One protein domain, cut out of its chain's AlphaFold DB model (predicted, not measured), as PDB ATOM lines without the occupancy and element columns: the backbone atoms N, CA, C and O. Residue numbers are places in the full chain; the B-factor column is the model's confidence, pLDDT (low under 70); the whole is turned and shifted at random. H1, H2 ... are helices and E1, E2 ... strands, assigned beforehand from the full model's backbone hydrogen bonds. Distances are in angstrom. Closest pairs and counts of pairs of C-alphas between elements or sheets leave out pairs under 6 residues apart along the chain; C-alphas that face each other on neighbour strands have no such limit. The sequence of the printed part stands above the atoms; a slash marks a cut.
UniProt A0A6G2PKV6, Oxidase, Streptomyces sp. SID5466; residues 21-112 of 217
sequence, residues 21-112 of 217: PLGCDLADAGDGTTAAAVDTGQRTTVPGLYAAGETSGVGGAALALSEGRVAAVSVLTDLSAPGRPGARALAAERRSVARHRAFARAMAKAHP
ATOM      1  N   PRO A  21     200.595 -15.899  18.145       93.19
ATOM      2  CA  PRO A  21     200.334 -17.037  17.258       93.19
ATOM      3  C   PRO A  21     200.222 -16.638  15.779       93.19
ATOM      4  O   PRO A  21     200.406 -17.476  14.903       93.19
ATOM      5  N   LEU A  22     199.952 -15.361  15.475       93.94
ATOM      6  CA  LEU A  22     200.014 -14.836  14.106       93.94
ATOM      7  C   LEU A  22     201.453 -14.592  13.616       93.94
ATOM      8  O   LEU A  22     201.635 -14.236  12.455       93.94
ATOM      9  N   GLY A  23     202.467 -14.787  14.467       94.25
ATOM     10  CA  GLY A  23     203.879 -14.660  14.111       94.25
ATOM     11  C   GLY A  23     204.417 -13.230  14.152       94.25
ATOM     12  O   GLY A  23     205.393 -12.935  13.467       94.25
ATOM     13  N   CYS A  24     203.789 -12.323  14.910       96.00
ATOM     14  CA  CYS A  24     204.338 -10.980  15.095       96.00
ATOM     15  C   CYS A  24     205.594 -11.015  15.961       96.00
ATOM     16  O   CYS A  24     205.589 -11.581  17.057       96.00
ATOM     17  N   ASP A  25     206.618 -10.291  15.520       96.88
ATOM     18  CA  ASP A  25     207.789 -10.034  16.346       96.88
ATOM     19  C   ASP A  25     207.420  -9.110  17.503       96.88
ATOM     20  O   ASP A  25     206.540  -8.243  17.401       96.88
ATOM     21  N   LEU A  26     208.132  -9.281  18.613       96.44
ATOM     22  CA  LEU A  26     207.973  -8.472  19.809       96.44
ATOM     23  C   LEU A  26     209.201  -7.597  20.042       96.44
ATOM     24  O   LEU A  26     210.325  -7.958  19.700       96.44
ATOM     25  N   ALA A  27     208.975  -6.450  20.669       95.75
ATOM     26  CA  ALA A  27     210.010  -5.533  21.112       95.75
ATOM     27  C   ALA A  27     209.838  -5.228  22.605       95.75
ATOM     28  O   ALA A  27     208.732  -5.302  23.146       95.75
ATOM     29  N   ASP A  28     210.933  -4.859  23.266       94.31
ATOM     30  CA  ASP A  28     210.897  -4.339  24.634       94.31
ATOM     31  C   ASP A  28     210.063  -3.045  24.685       94.31
ATOM     32  O   ASP A  28     210.327  -2.085  23.951       94.31
ATOM     33  N   ALA A  29     209.044  -3.019  25.548       91.88
ATOM     34  CA  ALA A  29     208.177  -1.861  25.749       91.88
ATOM     35  C   ALA A  29     208.810  -0.793  26.668       91.88
ATOM     36  O   ALA A  29     208.321   0.338  26.749       91.88
ATOM     37  N   GLY A  30     209.922  -1.117  27.336       87.81
ATOM     38  CA  GLY A  30     210.667  -0.227  28.226       87.81
ATOM     39  C   GLY A  30     210.092  -0.117  29.641       87.81
ATOM     40  O   GLY A  30     210.554   0.718  30.421       87.81
ATOM     41  N   ASP A  31     209.097  -0.939  29.975       86.25
ATOM     42  CA  ASP A  31     208.455  -1.038  31.293       86.25
ATOM     43  C   ASP A  31     208.644  -2.423  31.950       86.25
ATOM     44  O   ASP A  31     208.026  -2.731  32.970       86.25
ATOM     45  N   GLY A  32     209.540  -3.247  31.393       87.88
ATOM     46  CA  GLY A  32     209.771  -4.624  31.832       87.88
ATOM     47  C   GLY A  32     208.827  -5.643  31.193       87.88
ATOM     48  O   GLY A  32     208.834  -6.804  31.603       87.88
ATOM     49  N   THR A  33     208.036  -5.235  30.199       91.69
ATOM     50  CA  THR A  33     207.209  -6.111  29.362       91.69
ATOM     51  C   THR A  33     207.606  -6.004  27.893       91.69
ATOM     52  O   THR A  33     208.329  -5.094  27.484       91.69
ATOM     53  N   THR A  34     207.135  -6.944  27.080       95.38
ATOM     54  CA  THR A  34     207.216  -6.853  25.620       95.38
ATOM     55  C   THR A  34     205.898  -6.391  25.009       95.38
ATOM     56  O   THR A  34     204.834  -6.762  25.499       95.38
ATOM     57  N   ALA A  35     205.967  -5.687  23.882       97.12
ATOM     58  CA  ALA A  35     204.831  -5.332  23.034       97.12
ATOM     59  C   ALA A  35     205.088  -5.750  21.576       97.12
ATOM     60  O   ALA A  35     206.207  -6.111  21.219       97.12
ATOM     61  N   ALA A  36     204.070  -5.693  20.718       97.56
ATOM     62  CA  ALA A  36     204.239  -5.962  19.294       97.56
ATOM     63  C   ALA A  36     205.191  -4.947  18.648       97.56
ATOM     64  O   ALA A  36     205.030  -3.733  18.811       97.56
ATOM     65  N   ALA A  37     206.167  -5.441  17.889       97.50
ATOM     66  CA  ALA A  37     207.056  -4.598  17.110       97.50
ATOM     67  C   ALA A  37     206.268  -3.965  15.956       97.50
ATOM     68  O   ALA A  37     205.703  -4.669  15.115       97.50
ATOM     69  N   VAL A  38     206.220  -2.631  15.924       98.12
ATOM     70  CA  VAL A  38     205.509  -1.875  14.888       98.12
ATOM     71  C   VAL A  38     206.354  -0.766  14.280       98.12
ATOM     72  O   VAL A  38     207.187  -0.150  14.949       98.12
ATOM     73  N   ASP A  39     206.103  -0.467  13.007       97.50
ATOM     74  CA  ASP A  39     206.700   0.679  12.325       97.50
ATOM     75  C   ASP A  39     206.034   2.019  12.719       97.50
ATOM     76  O   ASP A  39     205.084   2.099  13.499       97.50
ATOM     77  N   THR A  40     206.509   3.126  12.137       96.25
ATOM     78  CA  THR A  40     205.930   4.470  12.374       96.25
ATOM     79  C   THR A  40     204.503   4.656  11.837       96.25
ATOM     80  O   THR A  40     203.880   5.703  12.050       96.25
ATOM     81  N   GLY A  41     204.000   3.676  11.090       97.19
ATOM     82  CA  GLY A  41     202.647   3.572  10.575       97.19
ATOM     83  C   GLY A  41     201.786   2.547  11.318       97.19
ATOM     84  O   GLY A  41     200.659   2.341  10.877       97.19
ATOM     85  N   GLN A  42     202.263   1.945  12.411       98.38
ATOM     86  CA  GLN A  42     201.576   0.891  13.167       98.38
ATOM     87  C   GLN A  42     201.406  -0.451  12.417       98.38
ATOM     88  O   GLN A  42     200.535  -1.247  12.769       98.38
ATOM     89  N   ARG A  43     202.227  -0.719  11.393       98.50
ATOM     90  CA  ARG A  43     202.323  -2.042  10.744       98.50
ATOM     91  C   ARG A  43     203.156  -2.975  11.610       98.50
ATOM     92  O   ARG A  43     204.211  -2.543  12.074       98.50
ATOM     93  N   THR A  44     202.714  -4.215  11.805       98.44
ATOM     94  CA  THR A  44     203.542  -5.244  12.454       98.44
ATOM     95  C   THR A  44     204.519  -5.860  11.446       98.44
ATOM     96  O   THR A  44     204.559  -5.467  10.277       98.44
ATOM     97  N   THR A  45     205.322  -6.832  11.881       97.50
ATOM     98  CA  THR A  45     206.202  -7.600  10.983       97.50
ATOM     99  C   THR A  45     205.449  -8.578  10.079       97.50
ATOM    100  O   THR A  45     206.010  -9.052   9.092       97.50
ATOM    101  N   VAL A  46     204.172  -8.840  10.366       98.00
ATOM    102  CA  VAL A  46     203.301  -9.693   9.555       98.00
ATOM    103  C   VAL A  46     202.537  -8.814   8.558       98.00
ATOM    104  O   VAL A  46     201.756  -7.954   8.975       98.00
ATOM    105  N   PRO A  47     202.717  -8.999   7.237       96.50
ATOM    106  CA  PRO A  47     202.022  -8.196   6.236       96.50
ATOM    107  C   PRO A  47     200.497  -8.263   6.379       96.50
ATOM    108  O   PRO A  47     199.923  -9.338   6.535       96.50
ATOM    109  N   GLY A  48     199.835  -7.107   6.300       96.62
ATOM    110  CA  GLY A  48     198.380  -6.998   6.453       96.62
ATOM    111  C   GLY A  48     197.886  -7.007   7.905       96.62
ATOM    112  O   GLY A  48     196.684  -6.860   8.128       96.62
ATOM    113  N   LEU A  49     198.786  -7.121   8.886       97.88
ATOM    114  CA  LEU A  49     198.470  -7.030  10.305       97.88
ATOM    115  C   LEU A  49     199.011  -5.722  10.899       97.88
ATOM    116  O   LEU A  49     200.126  -5.276  10.628       97.88
ATOM    117  N   TYR A  50     198.181  -5.082  11.714       98.38
ATOM    118  CA  TYR A  50     198.454  -3.780  12.315       98.38
ATOM    119  C   TYR A  50     198.141  -3.864  13.803       98.38
ATOM    120  O   TYR A  50     197.194  -4.542  14.204       98.38
ATOM    121  N   ALA A  51     198.908  -3.154  14.622       98.12
ATOM    122  CA  ALA A  51     198.703  -3.107  16.066       98.12
ATOM    123  C   ALA A  51     198.736  -1.659  16.551       98.12
ATOM    124  O   ALA A  51     199.572  -0.868  16.122       98.12
ATOM    125  N   ALA A  52     197.814  -1.291  17.433       97.88
ATOM    126  CA  ALA A  52     197.709   0.056  17.975       97.88
ATOM    127  C   ALA A  52     197.186   0.021  19.408       97.88
ATOM    128  O   ALA A  52     196.419  -0.869  19.780       97.88
ATOM    129  N   GLY A  53     197.561   1.028  20.194       97.38
ATOM    130  CA  GLY A  53     197.242   1.070  21.606       97.38
ATOM    131  C   GLY A  53     198.100   0.095  22.392       97.38
ATOM    132  O   GLY A  53     199.286  -0.075  22.120       97.38
ATOM    133  N   GLU A  54     197.481  -0.530  23.389       96.38
ATOM    134  CA  GLU A  54     198.178  -1.287  24.426       96.38
ATOM    135  C   GLU A  54     199.026  -2.448  23.886       96.38
ATOM    136  O   GLU A  54     200.130  -2.678  24.380       96.38
ATOM    137  N   THR A  55     198.595  -3.085  22.797       96.50
ATOM    138  CA  THR A  55     199.343  -4.174  22.159       96.50
ATOM    139  C   THR A  55     200.647  -3.713  21.506       96.50
ATOM    140  O   THR A  55     201.546  -4.527  21.317       96.50
ATOM    141  N   SER A  56     200.787  -2.416  21.208       96.31
ATOM    142  CA  SER A  56     202.034  -1.767  20.770       96.31
ATOM    143  C   SER A  56     202.756  -1.009  21.899       96.31
ATOM    144  O   SER A  56     203.687  -0.245  21.640       96.31
ATOM    145  N   GLY A  57     202.331  -1.219  23.150       95.19
ATOM    146  CA  GLY A  57     202.882  -0.613  24.360       95.19
ATOM    147  C   GLY A  57     201.833   0.159  25.167       95.19
ATOM    148  O   GLY A  57     200.951   0.833  24.630       95.19
ATOM    149  N   VAL A  58     201.938   0.107  26.495       94.19
ATOM    150  CA  VAL A  58     200.985   0.760  27.402       94.19
ATOM    151  C   VAL A  58     201.254   2.268  27.456       94.19
ATOM    152  O   VAL A  58     202.228   2.724  28.053       94.19
ATOM    153  N   GLY A  59     200.362   3.081  26.882       93.81
ATOM    154  CA  GLY A  59     200.469   4.548  26.978       93.81
ATOM    155  C   GLY A  59     199.161   5.309  27.165       93.81
ATOM    156  O   GLY A  59     199.128   6.533  27.015       93.81
ATOM    157  N   GLY A  60     198.090   4.601  27.523       94.69
ATOM    158  CA  GLY A  60     196.787   5.181  27.842       94.69
ATOM    159  C   GLY A  60     195.918   5.505  26.624       94.69
ATOM    160  O   GLY A  60     196.341   5.441  25.469       94.69
ATOM    161  N   ALA A  61     194.664   5.874  26.897       96.94
ATOM    162  CA  ALA A  61     193.623   6.016  25.877       96.94
ATOM    163  C   ALA A  61     193.964   7.044  24.785       96.94
ATOM    164  O   ALA A  61     193.727   6.807  23.603       96.94
ATOM    165  N   ALA A  62     194.560   8.178  25.162       97.62
ATOM    166  CA  ALA A  62     194.912   9.226  24.208       97.62
ATOM    167  C   ALA A  62     196.015   8.788  23.228       97.62
ATOM    168  O   ALA A  62     195.999   9.201  22.069       97.62
ATOM    169  N   LEU A  63     196.963   7.950  23.672       98.00
ATOM    170  CA  LEU A  63     197.940   7.343  22.771       98.00
ATOM    171  C   LEU A  63     197.244   6.368  21.818       98.00
ATOM    172  O   LEU A  63     197.389   6.511  20.606       98.00
ATOM    173  N   ALA A  64     196.443   5.451  22.368       98.19
ATOM    174  CA  ALA A  64     195.768   4.406  21.604       98.19
ATOM    175  C   ALA A  64     194.884   4.962  20.478       98.19
ATOM    176  O   ALA A  64     194.896   4.440  19.367       98.19
ATOM    177  N   LEU A  65     194.166   6.063  20.725       98.31
ATOM    178  CA  LEU A  65     193.356   6.721  19.695       98.31
ATOM    179  C   LEU A  65     194.208   7.283  18.548       98.31
ATOM    180  O   LEU A  65     193.861   7.104  17.381       98.31
ATOM    181  N   SER A  66     195.318   7.958  18.861       98.25
ATOM    182  CA  SER A  66     196.212   8.504  17.833       98.25
ATOM    183  C   SER A  66     196.928   7.401  17.054       98.25
ATOM    184  O   SER A  66     197.024   7.486  15.831       98.25
ATOM    185  N   GLU A  67     197.378   6.341  17.724       98.56
ATOM    186  CA  GLU A  67     197.957   5.167  17.062       98.56
ATOM    187  C   GLU A  67     196.931   4.470  16.168       98.56
ATOM    188  O   GLU A  67     197.241   4.174  15.020       98.56
ATOM    189  N   GLY A  68     195.688   4.302  16.626       98.25
ATOM    190  CA  GLY A  68     194.610   3.727  15.822       98.25
ATOM    191  C   GLY A  68     194.322   4.537  14.557       98.25
ATOM    192  O   GLY A  68     194.134   3.968  13.484       98.25
ATOM    193  N   ARG A  69     194.370   5.874  14.633       97.62
ATOM    194  CA  ARG A  69     194.250   6.737  13.444       97.62
ATOM    195  C   ARG A  69     195.425   6.557  12.491       97.62
ATOM    196  O   ARG A  69     195.208   6.462  11.288       97.62
ATOM    197  N   VAL A  70     196.653   6.495  13.006       98.25
ATOM    198  CA  VAL A  70     197.843   6.231  12.183       98.25
ATOM    199  C   VAL A  70     197.743   4.859  11.507       98.25
ATOM    200  O   VAL A  70     197.966   4.776  10.299       98.25
ATOM    201  N   ALA A  71     197.324   3.823  12.241       98.12
ATOM    202  CA  ALA A  71     197.088   2.480  11.715       98.12
ATOM    203  C   ALA A  71     196.024   2.486  10.611       98.12
ATOM    204  O   ALA A  71     196.255   1.943   9.539       98.12
ATOM    205  N   ALA A  72     194.895   3.172  10.815       96.81
ATOM    206  CA  ALA A  72     193.832   3.263   9.817       96.81
ATOM    207  C   ALA A  72     194.316   3.901   8.503       96.81
ATOM    208  O   ALA A  72     194.009   3.403   7.421       96.81
ATOM    209  N   VAL A  73     195.119   4.972   8.567       97.00
ATOM    210  CA  VAL A  73     195.711   5.566   7.353       97.00
ATOM    211  C   VAL A  73     196.670   4.596   6.664       97.00
ATOM    212  O   VAL A  73     196.689   4.535   5.432       97.00
ATOM    213  N   SER A  74     197.447   3.832   7.433       97.31
ATOM    214  CA  SER A  74     198.324   2.787   6.901       97.31
ATOM    215  C   SER A  74     197.540   1.681   6.193       97.31
ATOM    216  O   SER A  74     197.841   1.401   5.038       97.31
ATOM    217  N   VAL A  75     196.480   1.155   6.815       97.44
ATOM    218  CA  VAL A  75     195.562   0.167   6.218       97.44
ATOM    219  C   VAL A  75     194.991   0.680   4.895       97.44
ATOM    220  O   VAL A  75     195.110   0.020   3.867       97.44
ATOM    221  N   LEU A  76     194.420   1.890   4.884       96.06
ATOM    222  CA  LEU A  76     193.853   2.480   3.664       96.06
ATOM    223  C   LEU A  76     194.908   2.694   2.572       96.06
ATOM    224  O   LEU A  76     194.596   2.637   1.386       96.06
ATOM    225  N   THR A  77     196.152   2.971   2.959       94.81
ATOM    226  CA  THR A  77     197.253   3.144   2.010       94.81
ATOM    227  C   THR A  77     197.654   1.818   1.387       94.81
ATOM    228  O   THR A  77     197.771   1.754   0.166       94.81
ATOM    229  N   ASP A  78     197.800   0.775   2.195       96.25
ATOM    230  CA  ASP A  78     198.248  -0.539   1.733       96.25
ATOM    231  C   ASP A  78     197.170  -1.232   0.887       96.25
ATOM    232  O   ASP A  78     197.484  -1.880  -0.106       96.25
ATOM    233  N   LEU A  79     195.890  -1.000   1.200       96.25
ATOM    234  CA  LEU A  79     194.749  -1.452   0.394       96.25
ATOM    235  C   LEU A  79     194.466  -0.568  -0.832       96.25
ATOM    236  O   LEU A  79     193.511  -0.824  -1.561       96.25
ATOM    237  N   SER A  80     195.246   0.495  -1.060       94.69
ATOM    238  CA  SER A  80     194.992   1.488  -2.118       94.69
ATOM    239  C   SER A  80     193.574   2.088  -2.086       94.69
ATOM    240  O   SER A  80     193.039   2.520  -3.108       94.69
ATOM    241  N   ALA A  81     192.968   2.158  -0.901       92.62
ATOM    242  CA  ALA A  81     191.603   2.620  -0.708       92.62
ATOM    243  C   ALA A  81     191.489   4.162  -0.811       92.62
ATOM    244  O   ALA A  81     192.430   4.908  -0.481       92.62
ATOM    245  N   PRO A  82     190.332   4.680  -1.264       90.88
ATOM    246  CA  PRO A  82     190.035   6.110  -1.231       90.88
ATOM    247  C   PRO A  82     189.770   6.603   0.207       90.88
ATOM    248  O   PRO A  82     189.719   5.825   1.154       90.88
ATOM    249  N   GLY A  83     189.607   7.920   0.384       84.75
ATOM    250  CA  GLY A  83     189.224   8.507   1.681       84.75
ATOM    251  C   GLY A  83     190.371   8.694   2.683       84.75
ATOM    252  O   GLY A  83     190.131   8.942   3.863       84.75
ATOM    253  N   ARG A  84     191.625   8.600   2.226       87.88
ATOM    254  CA  ARG A  84     192.807   8.823   3.068       87.88
ATOM    255  C   ARG A  84     192.858  10.273   3.578       87.88
ATOM    256  O   ARG A  84     192.771  11.199   2.767       87.88
ATOM    257  N   PRO A  85     193.056  10.495   4.891       86.12
ATOM    258  CA  PRO A  85     193.334  11.821   5.424       86.12
ATOM    259  C   PRO A  85     194.547  12.450   4.736       86.12
ATOM    260  O   PRO A  85     195.537  11.778   4.447       86.12
ATOM    261  N   GLY A  86     194.499  13.763   4.511       89.38
ATOM    262  CA  GLY A  86     195.621  14.488   3.917       89.38
ATOM    263  C   GLY A  86     196.893  14.408   4.772       89.38
ATOM    264  O   GLY A  86     196.837  14.284   6.000       89.38
ATOM    265  N   ALA A  87     198.058  14.565   4.136       91.00
ATOM    266  CA  ALA A  87     199.372  14.422   4.775       91.00
ATOM    267  C   ALA A  87     199.545  15.265   6.055       91.00
ATOM    268  O   ALA A  87     200.167  14.823   7.022       91.00
ATOM    269  N   ARG A  88     198.950  16.465   6.104       94.31
ATOM    270  CA  ARG A  88     198.988  17.347   7.283       94.31
ATOM    271  C   ARG A  88     198.286  16.739   8.502       94.31
ATOM    272  O   ARG A  88     198.793  16.890   9.614       94.31
ATOM    273  N   ALA A  89     197.146  16.076   8.300       93.00
ATOM    274  CA  ALA A  89     196.393  15.431   9.373       93.00
ATOM    275  C   ALA A  89     197.164  14.223   9.922       93.00
ATOM    276  O   ALA A  89     197.368  14.127  11.131       93.00
ATOM    277  N   LEU A  90     197.710  13.379   9.037       95.00
ATOM    278  CA  LEU A  90     198.567  12.260   9.443       95.00
ATOM    279  C   LEU A  90     199.807  12.738  10.215       95.00
ATOM    280  O   LEU A  90     200.162  12.173  11.247       95.00
ATOM    281  N   ALA A  91     200.457  13.809   9.750       96.38
ATOM    282  CA  ALA A  91     201.603  14.387  10.444       96.38
ATOM    283  C   ALA A  91     201.237  14.915  11.844       96.38
ATOM    284  O   ALA A  91     202.059  14.844  12.757       96.38
ATOM    285  N   ALA A  92     200.021  15.439  12.030       96.81
ATOM    286  CA  ALA A  92     199.534  15.855  13.342       96.81
ATOM    287  C   ALA A  92     199.330  14.660  14.282       96.81
ATOM    288  O   ALA A  92     199.814  14.708  15.411       96.81
ATOM    289  N   GLU A  93     198.714  13.575  13.807       97.56
ATOM    290  CA  GLU A  93     198.547  12.357  14.610       97.56
ATOM    291  C   GLU A  93     199.894  11.740  14.998       97.56
ATOM    292  O   GLU A  93     200.111  11.435  16.167       97.56
ATOM    293  N   ARG A  94     200.865  11.674  14.078       97.56
ATOM    294  CA  ARG A  94     202.227  11.201  14.392       97.56
ATOM    295  C   ARG A  94     202.913  12.034  15.482       97.56
ATOM    296  O   ARG A  94     203.579  11.477  16.354       97.56
ATOM    297  N   ARG A  95     202.732  13.361  15.477       98.06
ATOM    298  CA  ARG A  95     203.233  14.228  16.562       98.06
ATOM    299  C   ARG A  95     202.527  13.945  17.889       98.06
ATOM    300  O   ARG A  95     203.189  13.920  18.926       98.06
ATOM    301  N   SER A  96     201.215  13.713  17.867       98.06
ATOM    302  CA  SER A  96     200.454  13.313  19.057       98.06
ATOM    303  C   SER A  96     200.940  11.977  19.619       98.06
ATOM    304  O   SER A  96     201.193  11.905  20.820       98.06
ATOM    305  N   VAL A  97     201.172  10.969  18.767       98.38
ATOM    306  CA  VAL A  97     201.768   9.679  19.158       98.38
ATOM    307  C   VAL A  97     203.111   9.895  19.851       98.38
ATOM    308  O   VAL A  97     203.301   9.436  20.975       98.38
ATOM    309  N   ALA A  98     204.030  10.648  19.239       97.56
ATOM    310  CA  ALA A  98     205.350  10.899  19.821       97.56
ATOM    311  C   ALA A  98     205.265  11.560  21.211       97.56
ATOM    312  O   ALA A  98     205.950  11.134  22.146       97.56
ATOM    313  N   ARG A  99     204.387  12.560  21.367       98.25
ATOM    314  CA  ARG A  99     204.152  13.257  22.641       98.25
ATOM    315  C   ARG A  99     203.551  12.331  23.701       98.25
ATOM    316  O   ARG A  99     204.031  12.321  24.831       98.25
ATOM    317  N   HIS A 100     202.531  11.550  23.352       97.69
ATOM    318  CA  HIS A 100     201.892  10.634  24.296       97.69
ATOM    319  C   HIS A 100     202.815   9.469  24.685       97.69
ATOM    320  O   HIS A 100     202.863   9.122  25.860       97.69
ATOM    321  N   ARG A 101     203.636   8.937  23.766       96.06
ATOM    322  CA  ARG A 101     204.678   7.948  24.104       96.06
ATOM    323  C   ARG A 101     205.722   8.517  25.062       96.06
ATOM    324  O   ARG A 101     206.154   7.829  25.981       96.06
ATOM    325  N   ALA A 102     206.133   9.772  24.873       96.00
ATOM    326  CA  ALA A 102     207.048  10.430  25.806       96.00
ATOM    327  C   ALA A 102     206.433  10.561  27.209       96.00
ATOM    328  O   ALA A 102     207.109  10.274  28.195       96.00
ATOM    329  N   PHE A 103     205.150  10.925  27.290       95.75
ATOM    330  CA  PHE A 103     204.410  10.971  28.550       95.75
ATOM    331  C   PHE A 103     204.279   9.585  29.202       95.75
ATOM    332  O   PHE A 103     204.596   9.441  30.378       95.75
ATOM    333  N   ALA A 104     203.905   8.553  28.442       94.19
ATOM    334  CA  ALA A 104     203.809   7.178  28.932       94.19
ATOM    335  C   ALA A 104     205.135   6.690  29.538       94.19
ATOM    336  O   ALA A 104     205.161   6.197  30.663       94.19
ATOM    337  N   ARG A 105     206.262   6.935  28.852       93.44
ATOM    338  CA  ARG A 105     207.603   6.630  29.380       93.44
ATOM    339  C   ARG A 105     207.927   7.393  30.664       93.44
ATOM    340  O   ARG A 105     208.612   6.855  31.528       93.44
ATOM    341  N   ALA A 106     207.483   8.643  30.795       93.94
ATOM    342  CA  ALA A 106     207.661   9.405  32.030       93.94
ATOM    343  C   ALA A 106     206.845   8.797  33.182       93.94
ATOM    344  O   ALA A 106     207.376   8.636  34.277       93.94
ATOM    345  N   MET A 107     205.602   8.385  32.916       91.88
ATOM    346  CA  MET A 107     204.745   7.723  33.903       91.88
ATOM    347  C   MET A 107     205.313   6.373  34.356       91.88
ATOM    348  O   MET A 107     205.376   6.125  35.557       91.88
ATOM    349  N   ALA A 108     205.801   5.544  33.430       89.69
ATOM    350  CA  ALA A 108     206.440   4.267  33.760       89.69
ATOM    351  C   ALA A 108     207.681   4.450  34.655       89.69
ATOM    352  O   ALA A 108     207.908   3.678  35.584       89.69
ATOM    353  N   LYS A 109     208.460   5.517  34.427       89.94
ATOM    354  CA  LYS A 109     209.611   5.872  35.273       89.94
ATOM    355  C   LYS A 109     209.211   6.410  36.647       89.94
ATOM    356  O   LYS A 109     209.943   6.189  37.605       89.94
ATOM    357  N   ALA A 110     208.101   7.140  36.736       91.25
ATOM    358  CA  ALA A 110     207.612   7.714  37.989       91.25
ATOM    359  C   ALA A 110     206.926   6.675  38.891       91.25
ATOM    360  O   ALA A 110     206.967   6.805  40.113       91.25
ATOM    361  N   HIS A 111     206.326   5.640  38.296       88.56
ATOM    362  CA  HIS A 111     205.563   4.608  39.001       88.56
ATOM    363  C   HIS A 111     206.046   3.188  38.657       88.56
ATOM    364  O   HIS A 111     205.264   2.384  38.144       88.56
ATOM    365  N   PRO A 112     207.325   2.850  38.913       86.94
ATOM    366  CA  PRO A 112     207.814   1.501  38.677       86.94
ATOM    367  C   PRO A 112     207.216   0.527  39.696       86.94
ATOM    368  O   PRO A 112     206.913   0.895  40.835       86.94
TER     369      PRO A 112
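What this domain is: This is residues 21 to 112 of the 217 residues of the protein "Oxidase" of Streptomyces sp. SID5466 (UniProt A0A6G2PKV6). Two long helices, H2 and H3, make a slanting helical hairpin, and short H1 sits between H2 and a small hairpin of strands, E1 and E2. The printed part has 92 residues, with two antiparallel strands, E1 and E2, followed along the chain by three named helices, H1, H2 and H3; the class is mostly helix, with helices holding 46 and strands 6 of the 52 residues in named elements. The whole is compact, with a radius of gyration of the C-alphas of 13.5 A, and flat, spanning 44 by 32 by 16 A.

Where its parts are: E1 is residues 26 to 28, from C-alpha 26 at (207.973, -8.472, 19.809), and E2 is 34 to 36. H1 is 53 to 56, H2 61 to 78, 25.4 A long, and H3 87 to 110, 34.9 A long, ending at C-alpha 110 at (207.612, 7.714, 37.989).

How they stand to each other: In the hairpin E1 and E2, N 27 and O 35 are within hydrogen-bond range at 2.8 A. The closest C-alphas of E2 and H1, Ala 36 and Ser 56, are 5.0 A apart. H1 touches H2, through H2's residues 61 to 68 alone; the closest C-alphas, Gly 53 and Ala 64, are 3.6 A apart. H2 touches residues 90 to 101 of H3 alone, the closest C-alphas being Leu 63 and His 100, 5.4 A apart. They run opposite ways at a steep tilt of 38 degrees. Every O i to N i+4 pair is within hydrogen-bond range in H3, and 13 of 14 in H2; H1 is too short for one.

The domain as a whole: The C-alphas farthest apart, Pro 82 and Pro 112, are 43.9 A apart. The printed part has no cut. The link from E2 to H1 is long. No printed residue is under 70 in pLDDT.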